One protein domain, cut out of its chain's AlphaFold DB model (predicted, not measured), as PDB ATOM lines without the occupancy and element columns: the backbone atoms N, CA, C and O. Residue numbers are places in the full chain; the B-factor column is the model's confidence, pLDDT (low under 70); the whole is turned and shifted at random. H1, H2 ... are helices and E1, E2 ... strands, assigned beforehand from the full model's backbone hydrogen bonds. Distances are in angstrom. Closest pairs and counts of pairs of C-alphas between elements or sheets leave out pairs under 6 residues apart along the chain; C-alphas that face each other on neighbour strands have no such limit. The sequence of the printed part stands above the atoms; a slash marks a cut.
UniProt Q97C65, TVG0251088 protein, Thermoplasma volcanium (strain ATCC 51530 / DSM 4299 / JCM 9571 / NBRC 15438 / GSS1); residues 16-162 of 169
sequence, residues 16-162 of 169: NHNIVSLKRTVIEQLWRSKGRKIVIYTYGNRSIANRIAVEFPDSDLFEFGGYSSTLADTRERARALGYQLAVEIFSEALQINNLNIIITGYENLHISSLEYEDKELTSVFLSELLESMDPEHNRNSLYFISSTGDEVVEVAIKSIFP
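What this domain is: This is residues 16 to 162 of the 169 residues of the protein "TVG0251088 protein" of Thermoplasma volcanium (strain ATCC 51530 / DSM 4299 / JCM 9571 / NBRC 15438 / GSS1) (UniProt Q97C65). A parallel sheet of four strands has H1 and H2 packed over one face, while on its other side H3, H4 and H6 form a row that reaches past the strands' C-terminal ends. This row stands mostly off the sheet, which H3 grazes with residues 88 to 93. The 147 printed residues hold six named helices and four named strands in the order H1 E1 H2 E2 H3 E3 H4 H5 E4 H6, and the sheet's order is E2 E1 E3 E4. The class is mixed, helices and strands; the whole is compact, with a radius of gyration of the C-alphas of 14.6 A and spans of 40 by 33 by 28 A.

How they stand to each other: Along the printed part come H1, residues 19 to 31; E1, 36 to 41; H2, 46 to 55; E2, 60 to 63; H3, 75 to 93; E3, 99 to 104; H4, 119 to 133; H5, 135 to 138; E4, 141 to 146; and H6, 151 to 160. H1 and H2 lie on the same face of the sheet, two layers, at heights over the sheet of 9.0 A and 8.7 A. With residues 23 to 27 alone H1 touches H2, at a steep tilt of 40 degrees, the same way; the closest C-alphas are those of Lys 23 and Ile 48, 6.4 A. E1 pairs with E2 (N 39 and O 60, 2.8 A) and with E3 (N 40 and O 102, 2.7 A); E3 pairs with E4 (N 103 and O 143, 2.8 A). E1, H2, E2 and E3, H4 H5, E4 are strand-helix-strand units, parallel neighbour strands with helices between; E2, H3, E3 is a split one, with E1 between its strands. The three crossovers are right-handed. H3 touches H4 (Gly 82 and Leu 129, closest C-alphas, 4.1 A) at a shallow tilt of 34.8 degrees, only just short of steep, the same way. H4 touches H6 (Ser 123 and Ala 156, closest C-alphas, 5.3 A) at a steep tilt of 44 degrees, the same way. H3 and H6 are apart. H5 only grazes the sheet. In H1, H2, H3, H4 and H6 every O i to N i+4 pair is within hydrogen-bond range; H5 is too short for one.

Where its parts are: H1 begins at C-alpha 19 (-14.548, 24.597, 40.306) and is 18.4 A long. H3 measures 27.5 A, H4 20.9 A. H6 ends at C-alpha 160 (8.301, 10.244, 44.069).

The domain as a whole: The farthest C-alphas, of Lys 34 and Glu 115, are 42.8 A apart. The printed part has no cut. The links E2 to H3 and E3 to H4 are long. pLDDT is under 70 at residues 65 to 71, 93, 113 to 116 and 135 to 136.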
ATOM      1  N   ASN A  16      -7.240  24.125  41.935       84.62
ATOM      2  CA  ASN A  16      -7.917  25.407  41.731       84.62
ATOM      3  C   ASN A  16      -9.224  25.454  42.530       84.62
ATOM      4  O   ASN A  16     -10.166  24.706  42.260       84.62
ATOM      5  N   HIS A  17      -9.288  26.372  43.496       83.88
ATOM      6  CA  HIS A  17     -10.421  26.514  44.417       83.88
ATOM      7  C   HIS A  17     -11.728  26.935  43.731       83.88
ATOM      8  O   HIS A  17     -12.816  26.760  44.282       83.88
ATOM      9  N   ASN A  18     -11.650  27.461  42.509       86.50
ATOM     10  CA  ASN A  18     -12.802  27.737  41.673       86.50
ATOM     11  C   ASN A  18     -13.089  26.549  40.745       86.50
ATOM     12  O   ASN A  18     -12.456  26.369  39.707       86.50
ATOM     13  N   ILE A  19     -14.141  25.791  41.061       83.00
ATOM     14  CA  ILE A  19     -14.548  24.597  40.306       83.00
ATOM     15  C   ILE A  19     -14.802  24.848  38.808       83.00
ATOM     16  O   ILE A  19     -14.609  23.951  37.986       83.00
ATOM     17  N   VAL A  20     -15.250  26.048  38.427       84.81
ATOM     18  CA  VAL A  20     -15.506  26.398  37.020       84.81
ATOM     19  C   VAL A  20     -14.186  26.621  36.290       84.81
ATOM     20  O   VAL A  20     -13.997  26.086  35.195       84.81
ATOM     21  N   SER A  21     -13.263  27.361  36.908       85.19
ATOM     22  CA  SER A  21     -11.919  27.570  36.366       85.19
ATOM     23  C   SER A  21     -11.147  26.256  36.295       85.19
ATOM     24  O   SER A  21     -10.603  25.938  35.243       85.19
ATOM     25  N   LEU A  22     -11.211  25.435  37.350       83.00
ATOM     26  CA  LEU A  22     -10.602  24.106  37.396       83.00
ATOM     27  C   LEU A  22     -11.029  23.254  36.201       83.00
ATOM     28  O   LEU A  22     -10.184  22.726  35.481       83.00
ATOM     29  N   LYS A  23     -12.342  23.167  35.942       86.25
ATOM     30  CA  LYS A  23     -12.874  22.435  34.785       86.25
ATOM     31  C   LYS A  23     -12.271  22.950  33.481       86.25
ATOM     32  O   LYS A  23     -11.861  22.140  32.660       86.25
ATOM     33  N   ARG A  24     -12.170  24.268  33.287       87.25
ATOM     34  CA  ARG A  24     -11.560  24.842  32.079       87.25
ATOM     35  C   ARG A  24     -10.077  24.477  31.963       87.25
ATOM     36  O   ARG A  24      -9.674  23.934  30.937       87.25
ATOM     37  N   THR A  25      -9.293  24.727  33.010       85.75
ATOM     38  CA  THR A  25      -7.842  24.491  33.041       85.75
ATOM     39  C   THR A  25      -7.519  23.023  32.766       85.75
ATOM     40  O   THR A  25      -6.666  22.724  31.933       85.75
ATOM     41  N   VAL A  26      -8.258  22.094  33.376       87.19
ATOM     42  CA  VAL A  26      -8.119  20.650  33.131       87.19
ATOM     43  C   VAL A  26      -8.354  20.300  31.665       87.19
ATOM     44  O   VAL A  26      -7.526  19.625  31.055       87.19
ATOM     45  N   ILE A  27      -9.457  20.770  31.079       89.69
ATOM     46  CA  ILE A  27      -9.790  20.480  29.682       89.69
ATOM     47  C   ILE A  27      -8.704  21.021  28.745       89.69
ATOM     48  O   ILE A  27      -8.234  20.294  27.873       89.69
ATOM     49  N   GLU A  28      -8.236  22.251  28.957       88.50
ATOM     50  CA  GLU A  28      -7.164  22.848  28.153       88.50
ATOM     51  C   GLU A  28      -5.847  22.056  28.218       88.50
ATOM     52  O   GLU A  28      -5.166  21.916  27.197       88.50
ATOM     53  N   GLN A  29      -5.491  21.512  29.388       85.62
ATOM     54  CA  GLN A  29      -4.324  20.633  29.522       85.62
ATOM     55  C   GLN A  29      -4.531  19.309  28.777       85.62
ATOM     56  O   GLN A  29      -3.651  18.869  28.034       85.62
ATOM     57  N   LEU A  30      -5.709  18.696  28.912       88.88
ATOM     58  CA  LEU A  30      -6.016  17.410  28.286       88.88
ATOM     59  C   LEU A  30      -6.112  17.491  26.758       88.88
ATOM     60  O   LEU A  30      -5.677  16.553  26.090       88.88
ATOM     61  N   TRP A  31      -6.568  18.610  26.186       88.38
ATOM     62  CA  TRP A  31      -6.576  18.837  24.730       88.38
ATOM     63  C   TRP A  31      -5.182  18.767  24.097       88.38
ATOM     64  O   TRP A  31      -5.040  18.452  22.915       88.38
ATOM     65  N   ARG A  32      -4.133  19.042  24.879       84.62
ATOM     66  CA  ARG A  32      -2.734  18.967  24.429       84.62
ATOM     67  C   ARG A  32      -2.159  17.551  24.538       84.62
ATOM     68  O   ARG A  32      -1.091  17.286  23.986       84.62
ATOM     69  N   SER A  33      -2.854  16.649  25.232       85.06
ATOM     70  CA  SER A  33      -2.410  15.283  25.501       85.06
ATOM     71  C   SER A  33      -2.834  14.307  24.397       85.06
ATOM     72  O   SER A  33      -3.984  14.286  23.946       85.06
ATOM     73  N   LYS A  34      -1.908  13.442  23.977       81.25
ATOM     74  CA  LYS A  34      -2.191  12.318  23.071       81.25
ATOM     75  C   LYS A  34      -2.401  11.038  23.883       81.25
ATOM     76  O   LYS A  34      -1.861  10.919  24.975       81.25
ATOM     77  N   GLY A  35      -3.165  10.088  23.347       84.88
ATOM     78  CA  GLY A  35      -3.451   8.804  24.003       84.88
ATOM     79  C   GLY A  35      -4.854   8.725  24.605       84.88
ATOM     80  O   GLY A  35      -5.562   9.736  24.674       84.88
ATOM     81  N   ARG A  36      -5.246   7.517  25.022       87.81
ATOM     82  CA  ARG A  36      -6.547   7.231  25.651       87.81
ATOM     83  C   ARG A  36      -6.648   7.965  26.989       87.81
ATOM     84  O   ARG A  36      -5.620   8.242  27.608       87.81
ATOM     85  N   LYS A  37      -7.856   8.347  27.401       91.44
ATOM     86  CA  LYS A  37      -8.094   9.044  28.670       91.44
ATOM     87  C   LYS A  37      -8.852   8.110  29.599       91.44
ATOM     88  O   LYS A  37      -9.873   7.562  29.210       91.44
ATOM     89  N   ILE A  38      -8.340   7.957  30.807       91.62
ATOM     90  CA  ILE A  38      -8.947   7.157  31.862       91.62
ATOM     91  C   ILE A  38      -9.226   8.108  33.006       91.62
ATOM     92  O   ILE A  38      -8.300   8.709  33.543       91.62
ATOM     93  N   VAL A  39     -10.496   8.285  33.340       92.44
ATOM     94  CA  VAL A  39     -10.946   9.246  34.339       92.44
ATOM     95  C   VAL A  39     -11.411   8.494  35.571       92.44
ATOM     96  O   VAL A  39     -12.472   7.880  35.591       92.44
ATOM     97  N   ILE A  40     -10.608   8.584  36.615       90.25
ATOM     98  CA  ILE A  40     -10.859   8.034  37.935       90.25
ATOM     99  C   ILE A  40     -11.355   9.179  38.811       90.25
ATOM    100  O   ILE A  40     -10.762  10.262  38.840       90.25
ATOM    101  N   TYR A  41     -12.455   8.978  39.523       90.44
ATOM    102  CA  TYR A  41     -13.004  10.012  40.392       90.44
ATOM    103  C   TYR A  41     -13.349   9.486  41.766       90.44
ATOM    104  O   TYR A  41     -13.992   8.452  41.904       90.44
ATOM    105  N   THR A  42     -12.934  10.230  42.785       87.25
ATOM    106  CA  THR A  42     -13.318   9.958  44.166       87.25
ATOM    107  C   THR A  42     -14.732  10.473  44.446       87.25
ATOM    108  O   THR A  42     -15.329  11.220  43.654       87.25
ATOM    109  N   TYR A  43     -15.295  10.060  45.582       82.62
ATOM    110  CA  TYR A  43     -16.612  10.511  46.019       82.62
ATOM    111  C   TYR A  43     -16.704  12.049  46.018       82.62
ATOM    112  O   TYR A  43     -15.771  12.748  46.404       82.62
ATOM    113  N   GLY A  44     -17.823  12.592  45.533       83.50
ATOM    114  CA  GLY A  44     -18.030  14.041  45.400       83.50
ATOM    115  C   GLY A  44     -17.406  14.685  44.149       83.50
ATOM    116  O   GLY A  44     -17.841  15.764  43.747       83.50
ATOM    117  N   ASN A  45     -16.490  14.009  43.447       88.38
ATOM    118  CA  ASN A  45     -15.761  14.577  42.302       88.38
ATOM    119  C   ASN A  45     -16.321  14.185  40.918       88.38
ATOM    120  O   ASN A  45     -15.836  14.635  39.875       88.38
ATOM    121  N   ARG A  46     -17.445  13.454  40.891       89.62
ATOM    122  CA  ARG A  46     -18.134  13.008  39.664       89.62
ATOM    123  C   ARG A  46     -18.453  14.135  38.677       89.62
ATOM    124  O   ARG A  46     -18.456  13.923  37.468       89.62
ATOM    125  N   SER A  47     -18.726  15.350  39.163       90.69
ATOM    126  CA  SER A  47     -19.078  16.475  38.281       90.69
ATOM    127  C   SER A  47     -17.916  16.942  37.393       90.69
ATOM    128  O   SER A  47     -18.160  17.465  36.304       90.69
ATOM    129  N   ILE A  48     -16.668  16.785  37.850       90.56
ATOM    130  CA  ILE A  48     -15.469  17.078  37.056       90.56
ATOM    131  C   ILE A  48     -15.262  15.945  36.056       90.56
ATOM    132  O   ILE A  48     -15.131  16.213  34.863       90.56
ATOM    133  N   ALA A  49     -15.335  14.696  36.517       92.25
ATOM    134  CA  ALA A  49     -15.178  13.523  35.665       92.25
ATOM    135  C   ALA A  49     -16.169  13.498  34.496       92.25
ATOM    136  O   ALA A  49     -15.765  13.380  33.342       92.25
ATOM    137  N   ASN A  50     -17.455  13.736  34.770       92.44
ATOM    138  CA  ASN A  50     -18.476  13.838  33.727       92.44
ATOM    139  C   ASN A  50     -18.179  14.965  32.732       92.44
ATOM    140  O   ASN A  50     -18.468  14.825  31.548       92.44
ATOM    141  N   ARG A  51     -17.605  16.092  33.180       92.44
ATOM    142  CA  ARG A  51     -17.234  17.167  32.254       92.44
ATOM    143  C   ARG A  51     -16.112  16.727  31.317       92.44
ATOM    144  O   ARG A  51     -16.196  17.021  30.132       92.44
ATOM    145  N   ILE A  52     -15.107  16.019  31.829       92.25
ATOM    146  CA  ILE A  52     -14.032  15.448  31.008       92.25
ATOM    147  C   ILE A  52     -14.619  14.464  29.992       92.25
ATOM    148  O   ILE A  52     -14.300  14.562  28.815       92.25
ATOM    149  N   ALA A  53     -15.541  13.601  30.414       91.62
ATOM    150  CA  ALA A  53     -16.194  12.627  29.541       91.62
ATOM    151  C   ALA A  53     -16.996  13.247  28.394       91.62
ATOM    152  O   ALA A  53     -16.994  12.738  27.279       91.62
ATOM    153  N   VAL A  54     -17.671  14.368  28.660       93.06
ATOM    154  CA  VAL A  54     -18.415  15.106  27.630       93.06
ATOM    155  C   VAL A  54     -17.473  15.690  26.574       93.06
ATOM    156  O   VAL A  54     -17.801  15.681  25.392       93.06
ATOM    157  N   GLU A  55     -16.312  16.195  26.990       94.00
ATOM    158  CA  GLU A  55     -15.322  16.793  26.083       94.00
ATOM    159  C   GLU A  55     -14.468  15.734  25.366       94.00
ATOM    160  O   GLU A  55     -14.013  15.957  24.245       94.00
ATOM    161  N   PHE A  56     -14.270  14.570  25.991       92.81
ATOM    162  CA  PHE A  56     -13.512  13.440  25.459       92.81
ATOM    163  C   PHE A  56     -14.371  12.161  25.512       92.81
ATOM    164  O   PHE A  56     -14.215  11.365  26.440       92.81
ATOM    165  N   PRO A  57     -15.264  11.938  24.527       87.81
ATOM    166  CA  PRO A  57     -16.222  10.826  24.549       87.81
ATOM    167  C   PRO A  57     -15.594   9.428  24.565       87.81
ATOM    168  O   PRO A  57     -16.212   8.494  25.058       87.81
ATOM    169  N   ASP A  58     -14.358   9.294  24.077       87.75
ATOM    170  CA  ASP A  58     -13.591   8.040  24.099       87.75
ATOM    171  C   ASP A  58     -12.889   7.791  25.451       87.75
ATOM    172  O   ASP A  58     -11.962   6.982  25.536       87.75
ATOM    173  N   SER A  59     -13.244   8.553  26.491       90.62
ATOM    174  CA  SER A  59     -12.700   8.363  27.833       90.62
ATOM    175  C   SER A  59     -13.502   7.344  28.626       90.62
ATOM    176  O   SER A  59     -14.731   7.307  28.572       90.62
ATOM    177  N   ASP A  60     -12.791   6.544  29.409       89.94
ATOM    178  CA  ASP A  60     -13.404   5.610  30.343       89.94
ATOM    179  C   ASP A  60     -13.562   6.278  31.712       89.94
ATOM    180  O   ASP A  60     -12.671   7.009  32.155       89.94
ATOM    181  N   LEU A  61     -14.692   6.040  32.380       90.31
ATOM    182  CA  LEU A  61     -15.010   6.639  33.675       90.31
ATOM    183  C   LEU A  61     -15.111   5.570  34.749       90.31
ATOM    184  O   LEU A  61     -15.955   4.679  34.663       90.31
ATOM    185  N   PHE A  62     -14.336   5.754  35.809       87.12
ATOM    186  CA  PHE A  62     -14.286   4.855  36.949       87.12
ATOM    187  C   PHE A  62     -14.535   5.631  38.229       87.12
ATOM    188  O   PHE A  62     -13.811   6.572  38.563       87.12
ATOM    189  N   GLU A  63     -15.581   5.236  38.945       85.31
ATOM    190  CA  GLU A  63     -15.752   5.691  40.315       85.31
ATOM    191  C   GLU A  63     -14.785   4.917  41.195       85.31
ATOM    192  O   GLU A  63     -14.798   3.688  41.237       85.31
ATOM    193  N   PHE A  64     -13.946   5.650  41.905       76.06
ATOM    194  CA  PHE A  64     -13.065   5.075  42.889       76.06
ATOM    195  C   PHE A  64     -13.838   4.867  44.191       76.06
ATOM    196  O   PHE A  64     -14.203   5.825  44.881       76.06
ATOM    197  N   GLY A  65     -14.098   3.600  44.513       62.56
ATOM    198  CA  GLY A  65     -14.801   3.176  45.720       62.56
ATOM    199  C   GLY A  65     -13.978   3.409  46.987       62.56
ATOM    200  O   GLY A  65     -13.362   2.490  47.504       62.56
ATOM    201  N   GLY A  66     -13.973   4.644  47.491       58.41
ATOM    202  CA  GLY A  66     -13.741   4.987  48.898       58.41
ATOM    203  C   GLY A  66     -12.550   4.345  49.627       58.41
ATOM    204  O   GLY A  66     -12.729   3.896  50.763       58.41
ATOM    205  N   TYR A  67     -11.326   4.374  49.075       58.09
ATOM    206  CA  TYR A  67     -10.136   4.086  49.901       58.09
ATOM    207  C   TYR A  67      -9.896   5.139  50.993       58.09
ATOM    208  O   TYR A  67      -9.213   4.839  51.965       58.09
ATOM    209  N   SER A  68     -10.571   6.292  50.919       50.84
ATOM    210  CA  SER A  68     -10.646   7.295  51.993       50.84
ATOM    211  C   SER A  68     -11.157   6.735  53.333       50.84
ATOM    212  O   SER A  68     -11.014   7.364  54.374       50.84
ATOM    213  N   SER A  69     -11.763   5.541  53.329       53.59
ATOM    214  CA  SER A  69     -12.168   4.808  54.540       53.59
ATOM    215  C   SER A  69     -11.431   3.479  54.735       53.59
ATOM    216  O   SER A  69     -11.724   2.732  55.670       53.59
ATOM    217  N   THR A  70     -10.488   3.152  53.849       62.84
ATOM    218  CA  THR A  70      -9.767   1.887  53.930       62.84
ATOM    219  C   THR A  70      -8.698   1.982  54.999       62.84
ATOM    220  O   THR A  70      -7.685   2.664  54.863       62.84
ATOM    221  N   LEU A  71      -8.963   1.261  56.081       65.56
ATOM    222  CA  LEU A  71      -8.062   1.142  57.205       65.56
ATOM    223  C   LEU A  71      -6.829   0.337  56.795       65.56
ATOM    224  O   LEU A  71      -6.949  -0.837  56.422       65.56
ATOM    225  N   ALA A  72      -5.653   0.946  56.915       75.19
ATOM    226  CA  ALA A  72      -4.405   0.209  57.004       75.19
ATOM    227  C   ALA A  72      -3.773   0.477  58.367       75.19
ATOM    228  O   ALA A  72      -3.664   1.608  58.823       75.19
ATOM    229  N   ASP A  73      -3.372  -0.600  59.015       81.25
ATOM    230  CA  ASP A  73      -2.688  -0.634  60.304       81.25
ATOM    231  C   ASP A  73      -1.191  -0.944  60.146       81.25
ATOM    232  O   ASP A  73      -0.431  -0.885  61.109       81.25
ATOM    233  N   THR A  74      -0.760  -1.285  58.927       86.31
ATOM    234  CA  THR A  74       0.608  -1.698  58.603       86.31
ATOM    235  C   THR A  74       1.066  -1.126  57.265       86.31
ATOM    236  O   THR A  74       0.267  -0.886  56.352       86.31
ATOM    237  N   ARG A  75       2.386  -0.961  57.118       90.06
ATOM    238  CA  ARG A  75       3.016  -0.513  55.866       90.06
ATOM    239  C   ARG A  75       2.810  -1.523  54.741       90.06
ATOM    240  O   ARG A  75       2.592  -1.131  53.601       90.06
ATOM    241  N   GLU A  76       2.865  -2.815  55.050       89.56
ATOM    242  CA  GLU A  76       2.646  -3.908  54.099       89.56
ATOM    243  C   GLU A  76       1.245  -3.834  53.497       89.56
ATOM    244  O   GLU A  76       1.084  -3.945  52.282       89.56
ATOM    245  N   ARG A  77       0.236  -3.581  54.336       88.00
ATOM    246  CA  ARG A  77      -1.140  -3.406  53.878       88.00
ATOM    247  C   ARG A  77      -1.302  -2.137  53.049       88.00
ATOM    248  O   ARG A  77      -1.924  -2.201  51.996       88.00
ATOM    249  N   ALA A  78      -0.709  -1.018  53.468       88.25
ATOM    250  CA  ALA A  78      -0.731   0.221  52.689       88.25
ATOM    251  C   ALA A  78      -0.127   0.036  51.283       88.25
ATOM    252  O   ALA A  78      -0.731   0.466  50.303       88.25
ATOM    253  N   ARG A  79       1.003  -0.683  51.162       90.12
ATOM    254  CA  ARG A  79       1.568  -1.060  49.853       90.12
ATOM    255  C   ARG A  79       0.591  -1.906  49.044       90.12
ATOM    256  O   ARG A  79       0.272  -1.557  47.916       90.12
ATOM    257  N   ALA A  80       0.069  -2.985  49.627       88.50
ATOM    258  CA  ALA A  80      -0.843  -3.884  48.921       88.50
ATOM    259  C   ALA A  80      -2.059  -3.147  48.329       88.50
ATOM    260  O   ALA A  80      -2.454  -3.438  47.203       88.50
ATOM    261  N   LEU A  81      -2.602  -2.159  49.047       87.31
ATOM    262  CA  LEU A  81      -3.695  -1.312  48.562       87.31
ATOM    263  C   LEU A  81      -3.276  -0.429  47.377       87.31
ATOM    264  O   LEU A  81      -4.031  -0.305  46.416       87.31
ATOM    265  N   GLY A  82      -2.076   0.155  47.418       87.69
ATOM    266  CA  GLY A  82      -1.545   0.966  46.316       87.69
ATOM    267  C   GLY A  82      -1.357   0.135  45.047       87.69
ATOM    268  O   GLY A  82      -1.820   0.518  43.972       87.69
ATOM    269  N   TYR A  83      -0.768  -1.052  45.196       88.44
ATOM    270  CA  TYR A  83      -0.614  -2.012  44.105       88.44
ATOM    271  C   TYR A  83      -1.967  -2.473  43.542       88.44
ATOM    272  O   TYR A  83      -2.169  -2.471  42.327       88.44
ATOM    273  N   GLN A  84      -2.916  -2.836  44.413       86.69
ATOM    274  CA  GLN A  84      -4.249  -3.278  44.000       86.69
ATOM    275  C   GLN A  84      -4.950  -2.210  43.159       86.69
ATOM    276  O   GLN A  84      -5.479  -2.522  42.092       86.69
ATOM    277  N   LEU A  85      -4.904  -0.949  43.591       83.12
ATOM    278  CA  LEU A  85      -5.495   0.145  42.832       83.12
ATOM    279  C   LEU A  85      -4.835   0.316  41.456       83.12
ATOM    280  O   LEU A  85      -5.533   0.487  40.457       83.12
ATOM    281  N   ALA A  86      -3.507   0.226  41.359       84.81
ATOM    282  CA  ALA A  86      -2.840   0.275  40.059       84.81
ATOM    283  C   ALA A  86      -3.332  -0.846  39.120       84.81
ATOM    284  O   ALA A  86      -3.608  -0.597  37.944       84.81
ATOM    285  N   VAL A  87      -3.497  -2.065  39.644       84.94
ATOM    286  CA  VAL A  87      -4.020  -3.212  38.885       84.94
ATOM    287  C   VAL A  87      -5.459  -2.985  38.430       84.94
ATOM    288  O   VAL A  87      -5.770  -3.286  37.278       84.94
ATOM    289  N   GLU A  88      -6.326  -2.445  39.289       80.69
ATOM    290  CA  GLU A  88      -7.711  -2.108  38.933       80.69
ATOM    291  C   GLU A  88      -7.741  -1.126  37.751       80.69
ATOM    292  O   GLU A  88      -8.392  -1.389  36.741       80.69
ATOM    293  N   ILE A  89      -6.937  -0.060  37.809       78.44
ATOM    294  CA  ILE A  89      -6.853   0.957  36.749       78.44
ATOM    295  C   ILE A  89      -6.397   0.351  35.417       78.44
ATOM    296  O   ILE A  89      -6.975   0.643  34.369       78.44
ATOM    297  N   PHE A  90      -5.366  -0.497  35.431       81.44
ATOM    298  CA  PHE A  90      -4.843  -1.105  34.204       81.44
ATOM    299  C   PHE A  90      -5.714  -2.225  33.642       81.44
ATOM    300  O   PHE A  90      -5.764  -2.407  32.423       81.44
ATOM    301  N   SER A  91      -6.404  -2.969  34.504       79.12
ATOM    302  CA  SER A  91      -7.342  -4.009  34.074       79.12
ATOM    303  C   SER A  91      -8.490  -3.392  33.286       79.12
ATOM    304  O   SER A  91      -8.825  -3.872  32.205       79.12
ATOM    305  N   GLU A  92      -9.016  -2.272  33.770       72.62
ATOM    306  CA  GLU A  92     -10.062  -1.515  33.089       72.62
ATOM    307  C   GLU A  92      -9.576  -0.864  31.785       72.62
ATOM    308  O   GLU A  92     -10.273  -0.846  30.769       72.62
ATOM    309  N   ALA A  93      -8.332  -0.380  31.766       69.31
ATOM    310  CA  ALA A  93      -7.721   0.194  30.571       69.31
ATOM    311  C   ALA A  93      -7.576  -0.807  29.409       69.31
ATOM    312  O   ALA A  93      -7.471  -0.390  28.249       69.31
ATOM    313  N   LEU A  94      -7.485  -2.112  29.712       74.88
ATOM    314  CA  LEU A  94      -7.043  -3.180  28.797       74.88
ATOM    315  C   LEU A  94      -5.726  -2.846  28.061       74.88
ATOM    316  O   LEU A  94      -5.440  -3.359  26.978       74.88
ATOM    317  N   GLN A  95      -4.925  -1.951  28.638       74.75
ATOM    318  CA  GLN A  95      -3.681  -1.423  28.094       74.75
ATOM    319  C   GLN A  95      -2.866  -0.833  29.247       74.75
ATOM    320  O   GLN A  95      -3.429  -0.343  30.217       74.75
ATOM    321  N   ILE A  96      -1.539  -0.852  29.138       74.75
ATOM    322  CA  ILE A  96      -0.643  -0.337  30.190       74.75
ATOM    323  C   ILE A  96       0.185   0.873  29.757       74.75
ATOM    324  O   ILE A  96       0.870   1.455  30.585       74.75
ATOM    325  N   ASN A  97       0.162   1.246  28.471       82.19
ATOM    326  CA  ASN A  97       1.035   2.273  27.907       82.19
ATOM    327  C   ASN A  97       0.274   3.358  27.138       82.19
ATOM    328  O   ASN A  97      -0.804   3.119  26.596       82.19
ATOM    329  N   ASN A  98       0.879   4.546  27.041       84.81
ATOM    330  CA  ASN A  98       0.334   5.699  26.314       84.81
ATOM    331  C   ASN A  98      -1.082   6.111  26.780       84.81
ATOM    332  O   ASN A  98      -1.940   6.491  25.972       84.81
ATOM    333  N   LEU A  99      -1.322   6.019  28.091       87.62
ATOM    334  CA  LEU A  99      -2.564   6.412  28.751       87.62
ATOM    335  C   LEU A  99      -2.449   7.806  29.371       87.62
ATOM    336  O   LEU A  99      -1.381   8.214  29.808       87.62
ATOM    337  N   ASN A 100      -3.568   8.517  29.463       90.38
ATOM    338  CA  ASN A 100      -3.719   9.698  30.308       90.38
ATOM    339  C   ASN A 100      -4.636   9.311  31.464       90.38
ATOM    340  O   ASN A 100      -5.855   9.284  31.302       90.38
ATOM    341  N   ILE A 101      -4.036   8.962  32.593       90.25
ATOM    342  CA  ILE A 101      -4.725   8.563  33.815       90.25
ATOM    343  C   ILE A 101      -5.018   9.836  34.605       90.25
ATOM    344  O   ILE A 101      -4.117  10.596  34.955       90.25
ATOM    345  N   ILE A 102      -6.294  10.098  34.837       92.50
ATOM    346  CA  ILE A 102      -6.792  11.348  35.389       92.50
ATOM    347  C   ILE A 102      -7.518  11.030  36.685       92.50
ATOM    348  O   ILE A 102      -8.578  10.423  36.659       92.50
ATOM    349  N   ILE A 103      -6.953  11.453  37.807       90.88
ATOM    350  CA  ILE A 103      -7.479  11.232  39.147       90.88
ATOM    351  C   ILE A 103      -8.086  12.546  39.633       90.88
ATOM    352  O   ILE A 103      -7.376  13.505  39.940       90.88
ATOM    353  N   THR A 104      -9.413  12.594  39.691       91.75
ATOM    354  CA  THR A 104     -10.159  13.740  40.218       91.75
ATOM    355  C   THR A 104     -10.516  13.520  41.682       91.75
ATOM    356  O   THR A 104     -11.009  12.455  42.059       91.75
ATOM    357  N   GLY A 105     -10.266  14.537  42.503       88.56
ATOM    358  CA  GLY A 105     -10.455  14.474  43.943       88.56
ATOM    359  C   GLY A 105      -9.347  13.718  44.669       88.56
ATOM    360  O   GLY A 105      -9.648  12.888  45.533       88.56
ATOM    361  N   TYR A 106      -8.090  13.932  44.264       86.25
ATOM    362  CA  TYR A 106      -6.936  13.201  44.788       86.25
ATOM    363  C   TYR A 106      -6.669  13.439  46.282       86.25
ATOM    364  O   TYR A 106      -6.028  12.612  46.915       86.25
ATOM    365  N   GLU A 107      -7.169  14.534  46.855       84.12
ATOM    366  CA  GLU A 107      -7.121  14.849  48.290       84.12
ATOM    367  C   GLU A 107      -7.763  13.747  49.148       84.12
ATOM    368  O   GLU A 107      -7.449  13.574  50.320       84.12
ATOM    369  N   ASN A 108      -8.640  12.948  48.539       83.62
ATOM    370  CA  ASN A 108      -9.290  11.818  49.191       83.62
ATOM    371  C   ASN A 108      -8.485  10.507  49.057       83.62
ATOM    372  O   ASN A 108      -8.967   9.454  49.469       83.62
ATOM    373  N   LEU A 109      -7.282  10.540  48.467       82.31
ATOM    374  CA  LEU A 109      -6.351   9.408  48.392       82.31
ATOM    375  C   LEU A 109      -5.444   9.345  49.627       82.31
ATOM    376  O   LEU A 109      -4.218   9.356  49.515       82.31
ATOM    377  N   HIS A 110      -6.052   9.278  50.804       76.94
ATOM    378  CA  HIS A 110      -5.350   9.082  52.067       76.94
ATOM    379  C   HIS A 110      -5.674   7.714  52.666       76.94
ATOM    380  O   HIS A 110      -6.738   7.139  52.431       76.94
ATOM    381  N   ILE A 111      -4.734   7.208  53.459       78.44
ATOM    382  CA  ILE A 111      -4.901   6.008  54.267       78.44
ATOM    383  C   ILE A 111      -5.136   6.428  55.712       78.44
ATOM    384  O   ILE A 111      -4.348   7.168  56.304       78.44
ATOM    385  N   SER A 112      -6.217   5.911  56.283       70.00
ATOM    386  CA  SER A 112      -6.593   6.172  57.669       70.00
ATOM    387  C   SER A 112      -6.225   4.988  58.557       70.00
ATOM    388  O   SER A 112      -6.338   3.828  58.156       70.00
ATOM    389  N   SER A 113      -5.812   5.279  59.787       67.12
ATOM    390  CA  SER A 113      -5.823   4.325  60.897       67.12
ATOM    391  C   SER A 113      -7.169   4.405  61.634       67.12
ATOM    392  O   SER A 113      -8.007   5.253  61.325       67.12
ATOM    393  N   LEU A 114      -7.398   3.531  62.622       63.06
ATOM    394  CA  LEU A 114      -8.643   3.496  63.409       63.06
ATOM    395  C   LEU A 114      -8.972   4.822  64.125       63.06
ATOM    396  O   LEU A 114     -10.121   5.017  64.517       63.06
ATOM    397  N   GLU A 115      -7.994   5.713  64.297       59.03
ATOM    398  CA  GLU A 115      -8.140   6.930  65.104       59.03
ATOM    399  C   GLU A 115      -7.813   8.227  64.343       59.03
ATOM    400  O   GLU A 115      -8.274   9.293  64.751       59.03
ATOM    401  N   TYR A 116      -7.038   8.168  63.253       66.69
ATOM    402  CA  TYR A 116      -6.577   9.354  62.520       66.69
ATOM    403  C   TYR A 116      -6.016   9.017  61.127       66.69
ATOM    404  O   TYR A 116      -5.604   7.885  60.866       66.69
ATOM    405  N   GLU A 117      -5.944  10.025  60.253       72.19
ATOM    406  CA  GLU A 117      -5.217   9.977  58.976       72.19
ATOM    407  C   GLU A 117      -3.717   9.747  59.206       72.19
ATOM    408  O   GLU A 117      -3.053  10.537  59.883       72.19
ATOM    409  N   ASP A 118      -3.164   8.682  58.625       82.31
ATOM    410  CA  ASP A 118      -1.759   8.333  58.811       82.31
ATOM    411  C   ASP A 118      -0.930   8.782  57.602       82.31
ATOM    412  O   ASP A 118      -1.002   8.218  56.503       82.31
ATOM    413  N   LYS A 119      -0.122   9.826  57.811       84.31
ATOM    414  CA  LYS A 119       0.726  10.423  56.769       84.31
ATOM    415  C   LYS A 119       1.771   9.449  56.235       84.31
ATOM    416  O   LYS A 119       2.075   9.475  55.043       84.31
ATOM    417  N   GLU A 120       2.328   8.604  57.099       87.44
ATOM    418  CA  GLU A 120       3.346   7.634  56.701       87.44
ATOM    419  C   GLU A 120       2.718   6.554  55.823       87.44
ATOM    420  O   GLU A 120       3.226   6.266  54.738       87.44
ATOM    421  N   LEU A 121       1.580   6.003  56.244       86.81
ATOM    422  CA  LEU A 121       0.877   4.984  55.467       86.81
ATOM    423  C   LEU A 121       0.324   5.544  54.156       86.81
ATOM    424  O   LEU A 121       0.418   4.872  53.132       86.81
ATOM    425  N   THR A 122      -0.168   6.783  54.159       86.25
ATOM    426  CA  THR A 122      -0.580   7.493  52.939       86.25
ATOM    427  C   THR A 122       0.586   7.628  51.965       86.25
ATOM    428  O   THR A 122       0.448   7.308  50.786       86.25
ATOM    429  N   SER A 123       1.766   8.027  52.449       86.62
ATOM    430  CA  SER A 123       2.963   8.116  51.612       86.62
ATOM    431  C   SER A 123       3.379   6.755  51.048       86.62
ATOM    432  O   SER A 123       3.691   6.667  49.864       86.62
ATOM    433  N   VAL A 124       3.339   5.689  51.855       90.00
ATOM    434  CA  VAL A 124       3.662   4.322  51.410       90.00
ATOM    435  C   VAL A 124       2.673   3.827  50.351       90.00
ATOM    436  O   VAL A 124       3.096   3.276  49.337       90.00
ATOM    437  N   PHE A 125       1.377   4.047  50.568       89.19
ATOM    438  CA  PHE A 125       0.318   3.715  49.616       89.19
ATOM    439  C   PHE A 125       0.509   4.441  48.281       89.19
ATOM    440  O   PHE A 125       0.496   3.806  47.227       89.19
ATOM    441  N   LEU A 126       0.735   5.758  48.322       86.50
ATOM    442  CA  LEU A 126       0.946   6.561  47.121       86.50
ATOM    443  C   LEU A 126       2.237   6.178  46.393       86.50
ATOM    444  O   LEU A 126       2.225   6.154  45.168       86.50
ATOM    445  N   SER A 127       3.317   5.845  47.113       87.00
ATOM    446  CA  SER A 127       4.567   5.348  46.511       87.00
ATOM    447  C   SER A 127       4.310   4.103  45.687       87.00
ATOM    448  O   SER A 127       4.596   4.093  44.496       87.00
ATOM    449  N   GLU A 128       3.678   3.092  46.287       89.31
ATOM    450  CA  GLU A 128       3.422   1.831  45.598       89.31
ATOM    451  C   GLU A 128       2.479   2.014  44.401       89.31
ATOM    452  O   GLU A 128       2.734   1.480  43.321       89.31
ATOM    453  N   LEU A 129       1.414   2.807  44.565       86.81
ATOM    454  CA  LEU A 129       0.480   3.138  43.488       86.81
ATOM    455  C   LEU A 129       1.203   3.775  42.297       86.81
ATOM    456  O   LEU A 129       1.012   3.377  41.147       86.81
ATOM    457  N   LEU A 130       2.021   4.784  42.577       83.75
ATOM    458  CA  LEU A 130       2.676   5.599  41.565       83.75
ATOM    459  C   LEU A 130       3.830   4.879  40.876       83.75
ATOM    460  O   LEU A 130       3.975   4.991  39.657       83.75
ATOM    461  N   GLU A 131       4.615   4.116  41.633       83.62
ATOM    462  CA  GLU A 131       5.647   3.225  41.102       83.62
ATOM    463  C   GLU A 131       5.023   2.157  40.200       83.62
ATOM    464  O   GLU A 131       5.506   1.938  39.091       83.62
ATOM    465  N   SER A 132       3.893   1.570  40.608       84.81
ATOM    466  CA  SER A 132       3.175   0.571  39.807       84.81
ATOM    467  C   SER A 132       2.631   1.139  38.494       84.81
ATOM    468  O   SER A 132       2.525   0.417  37.503       84.81
ATOM    469  N   MET A 133       2.291   2.431  38.457       81.06
ATOM    470  CA  MET A 133       1.849   3.094  37.228       81.06
ATOM    471  C   MET A 133       2.984   3.339  36.223       81.06
ATOM    472  O   MET A 133       2.716   3.467  35.021       81.06
ATOM    473  N   ASP A 134       4.220   3.421  36.724       73.94
ATOM    474  CA  ASP A 134       5.469   3.659  35.997       73.94
ATOM    475  C   ASP A 134       5.307   4.592  34.777       73.94
ATOM    476  O   ASP A 134       5.430   4.176  33.612       73.94
ATOM    477  N   PRO A 135       4.973   5.877  35.005       64.06
ATOM    478  CA  PRO A 135       4.704   6.808  33.918       64.06
ATOM    479  C   PRO A 135       5.921   7.042  33.015       64.06
ATOM    480  O   PRO A 135       5.754   7.420  31.851       64.06
ATOM    481  N   GLU A 136       7.141   6.809  33.508       66.38
ATOM    482  CA  GLU A 136       8.373   7.017  32.748       66.38
ATOM    483  C   GLU A 136       8.584   5.938  31.682       66.38
ATOM    484  O   GLU A 136       8.827   6.275  30.517       66.38
ATOM    485  N   HIS A 137       8.429   4.658  32.031       72.94
ATOM    486  CA  HIS A 137       8.643   3.571  31.073       72.94
ATOM    487  C   HIS A 137       7.412   3.315  30.197       72.94
ATOM    488  O   HIS A 137       7.545   3.037  29.001       72.94
ATOM    489  N   ASN A 138       6.207   3.497  30.744       75.19
ATOM    490  CA  ASN A 138       4.964   3.221  30.024       75.19
ATOM    491  C   ASN A 138       4.475   4.387  29.152       75.19
ATOM    492  O   ASN A 138       3.518   4.235  28.387       75.19
ATOM    493  N   ARG A 139       5.134   5.556  29.213       80.75
ATOM    494  CA  ARG A 139       4.684   6.805  28.561       80.75
ATOM    495  C   ARG A 139       3.261   7.199  28.970       80.75
ATOM    496  O   ARG A 139       2.535   7.792  28.171       80.75
ATOM    497  N   ASN A 140       2.858   6.822  30.179       85.56
ATOM    498  CA  ASN A 140       1.584   7.234  30.744       85.56
ATOM    499  C   ASN A 140       1.734   8.643  31.298       85.56
ATOM    500  O   ASN A 140       2.772   8.952  31.870       85.56
ATOM    501  N   SER A 141       0.701   9.461  31.161       87.81
ATOM    502  CA  SER A 141       0.565  10.746  31.837       87.81
ATOM    503  C   SER A 141      -0.416  10.600  32.998       87.81
ATOM    504  O   SER A 141      -1.488  10.027  32.826       87.81
ATOM    505  N   LEU A 142      -0.074  11.148  34.155       88.88
ATOM    506  CA  LEU A 142      -0.859  11.196  35.376       88.88
ATOM    507  C   LEU A 142      -1.306  12.636  35.623       88.88
ATOM    508  O   LEU A 142      -0.491  13.562  35.617       88.88
ATOM    509  N   TYR A 143      -2.598  12.822  35.860       91.31
ATOM    510  CA  TYR A 143      -3.193  14.108  36.203       91.31
ATOM    511  C   TYR A 143      -3.913  13.981  37.542       91.31
ATOM    512  O   TYR A 143      -4.953  13.337  37.619       91.31
ATOM    513  N   PHE A 144      -3.382  14.615  38.579       90.12
ATOM    514  CA  PHE A 144      -4.007  14.767  39.888       90.12
ATOM    515  C   PHE A 144      -4.758  16.091  39.911       90.12
ATOM    516  O   PHE A 144      -4.157  17.149  39.748       90.12
ATOM    517  N   ILE A 145      -6.076  16.043  40.053       91.50
ATOM    518  CA  ILE A 145      -6.949  17.205  39.896       91.50
ATOM    519  C   ILE A 145      -7.787  17.372  41.148       91.50
ATOM    520  O   ILE A 145      -8.474  16.433  41.546       91.50
ATOM    521  N   SER A 146      -7.800  18.571  41.719       89.25
ATOM    522  CA  SER A 146      -8.698  18.878  42.822       89.25
ATOM    523  C   SER A 146      -9.098  20.348  42.905       89.25
ATOM    524  O   SER A 146      -8.389  21.240  42.438       89.25
ATOM    525  N   SER A 147     -10.249  20.602  43.529       86.19
ATOM    526  CA  SER A 147     -10.622  21.935  44.007       86.19
ATOM    527  C   SER A 147      -9.973  22.314  45.342       86.19
ATOM    528  O   SER A 147     -10.049  23.466  45.764       86.19
ATOM    529  N   THR A 148      -9.337  21.365  46.020       84.38
ATOM    530  CA  THR A 148      -8.667  21.555  47.309       84.38
ATOM    531  C   THR A 148      -7.323  20.843  47.288       84.38
ATOM    532  O   THR A 148      -7.233  19.708  46.841       84.38
ATOM    533  N   GLY A 149      -6.267  21.509  47.747       81.62
ATOM    534  CA  GLY A 149      -4.974  20.850  47.917       81.62
ATOM    535  C   GLY A 149      -4.976  19.949  49.148       81.62
ATOM    536  O   GLY A 149      -5.728  20.198  50.091       81.62
ATOM    537  N   ASP A 150      -4.104  18.947  49.142       84.00
ATOM    538  CA  ASP A 150      -3.753  18.173  50.331       84.00
ATOM    539  C   ASP A 150      -2.231  18.090  50.430       84.00
ATOM    540  O   ASP A 150      -1.566  17.508  49.572       84.00
ATOM    541  N   GLU A 151      -1.666  18.690  51.478       83.25
ATOM    542  CA  GLU A 151      -0.214  18.796  51.624       83.25
ATOM    543  C   GLU A 151       0.457  17.419  51.718       83.25
ATOM    544  O   GLU A 151       1.548  17.232  51.182       83.25
ATOM    545  N   VAL A 152      -0.181  16.440  52.363       82.38
ATOM    546  CA  VAL A 152       0.391  15.102  52.557       82.38
ATOM    547  C   VAL A 152       0.502  14.391  51.216       82.38
ATOM    548  O   VAL A 152       1.568  13.870  50.876       82.38
ATOM    549  N   VAL A 153      -0.576  14.412  50.433       81.94
ATOM    550  CA  VAL A 153      -0.612  13.784  49.112       81.94
ATOM    551  C   VAL A 153       0.305  14.519  48.132       81.94
ATOM    552  O   VAL A 153       1.085  13.882  47.420       81.94
ATOM    553  N   GLU A 154       0.294  15.854  48.122       85.50
ATOM    554  CA  GLU A 154       1.159  16.660  47.253       85.50
ATOM    555  C   GLU A 154       2.653  16.449  47.545       85.50
ATOM    556  O   GLU A 154       3.458  16.329  46.614       85.50
ATOM    557  N   VAL A 155       3.039  16.384  48.824       83.69
ATOM    558  CA  VAL A 155       4.422  16.098  49.238       83.69
ATOM    559  C   VAL A 155       4.822  14.684  48.835       83.69
ATOM    560  O   VAL A 155       5.916  14.509  48.295       83.69
ATOM    561  N   ALA A 156       3.952  13.689  49.028       81.75
ATOM    562  CA  ALA A 156       4.221  12.318  48.602       81.75
ATOM    563  C   ALA A 156       4.451  12.242  47.083       81.75
ATOM    564  O   ALA A 156       5.479  11.722  46.647       81.75
ATOM    565  N   ILE A 157       3.569  12.852  46.281       83.12
ATOM    566  CA  ILE A 157       3.711  12.908  44.818       83.12
ATOM    567  C   ILE A 157       5.041  13.562  44.426       83.12
ATOM    568  O   ILE A 157       5.760  13.018  43.591       83.12
ATOM    569  N   LYS A 158       5.403  14.705  45.026       81.69
ATOM    570  CA  LYS A 158       6.672  15.397  44.729       81.69
ATOM    571  C   LYS A 158       7.906  14.625  45.185       81.69
ATOM    572  O   LYS A 158       8.959  14.766  44.570       81.69
ATOM    573  N   SER A 159       7.801  13.837  46.251       81.94
ATOM    574  CA  SER A 159       8.898  12.984  46.711       81.94
ATOM    575  C   SER A 159       9.207  11.876  45.703       81.94
ATOM    576  O   SER A 159      10.372  11.529  45.527       81.94
ATOM    577  N   ILE A 160       8.178  11.332  45.051       79.31
ATOM    578  CA  ILE A 160       8.301  10.244  44.069       79.31
ATOM    579  C   ILE A 160       8.646  10.801  42.685       79.31
ATOM    580  O   ILE A 160       9.535  10.295  42.005       79.31
ATOM    581  N   PHE A 161       7.987  11.894  42.292       79.94
ATOM    582  CA  PHE A 161       8.215  12.606  41.040       79.94
ATOM    583  C   PHE A 161       8.624  14.056  41.319       79.94
ATOM    584  O   PHE A 161       7.791  14.966  41.230       79.94
ATOM    585  N   PRO A 162       9.912  14.322  41.601       79.31
ATOM    586  CA  PRO A 162      10.414  15.681  41.819       79.31
ATOM    587  C   PRO A 162      10.135  16.640  40.650       79.31
ATOM    588  O   PRO A 162      10.105  17.856  40.823       79.31
TER     589      PRO A 162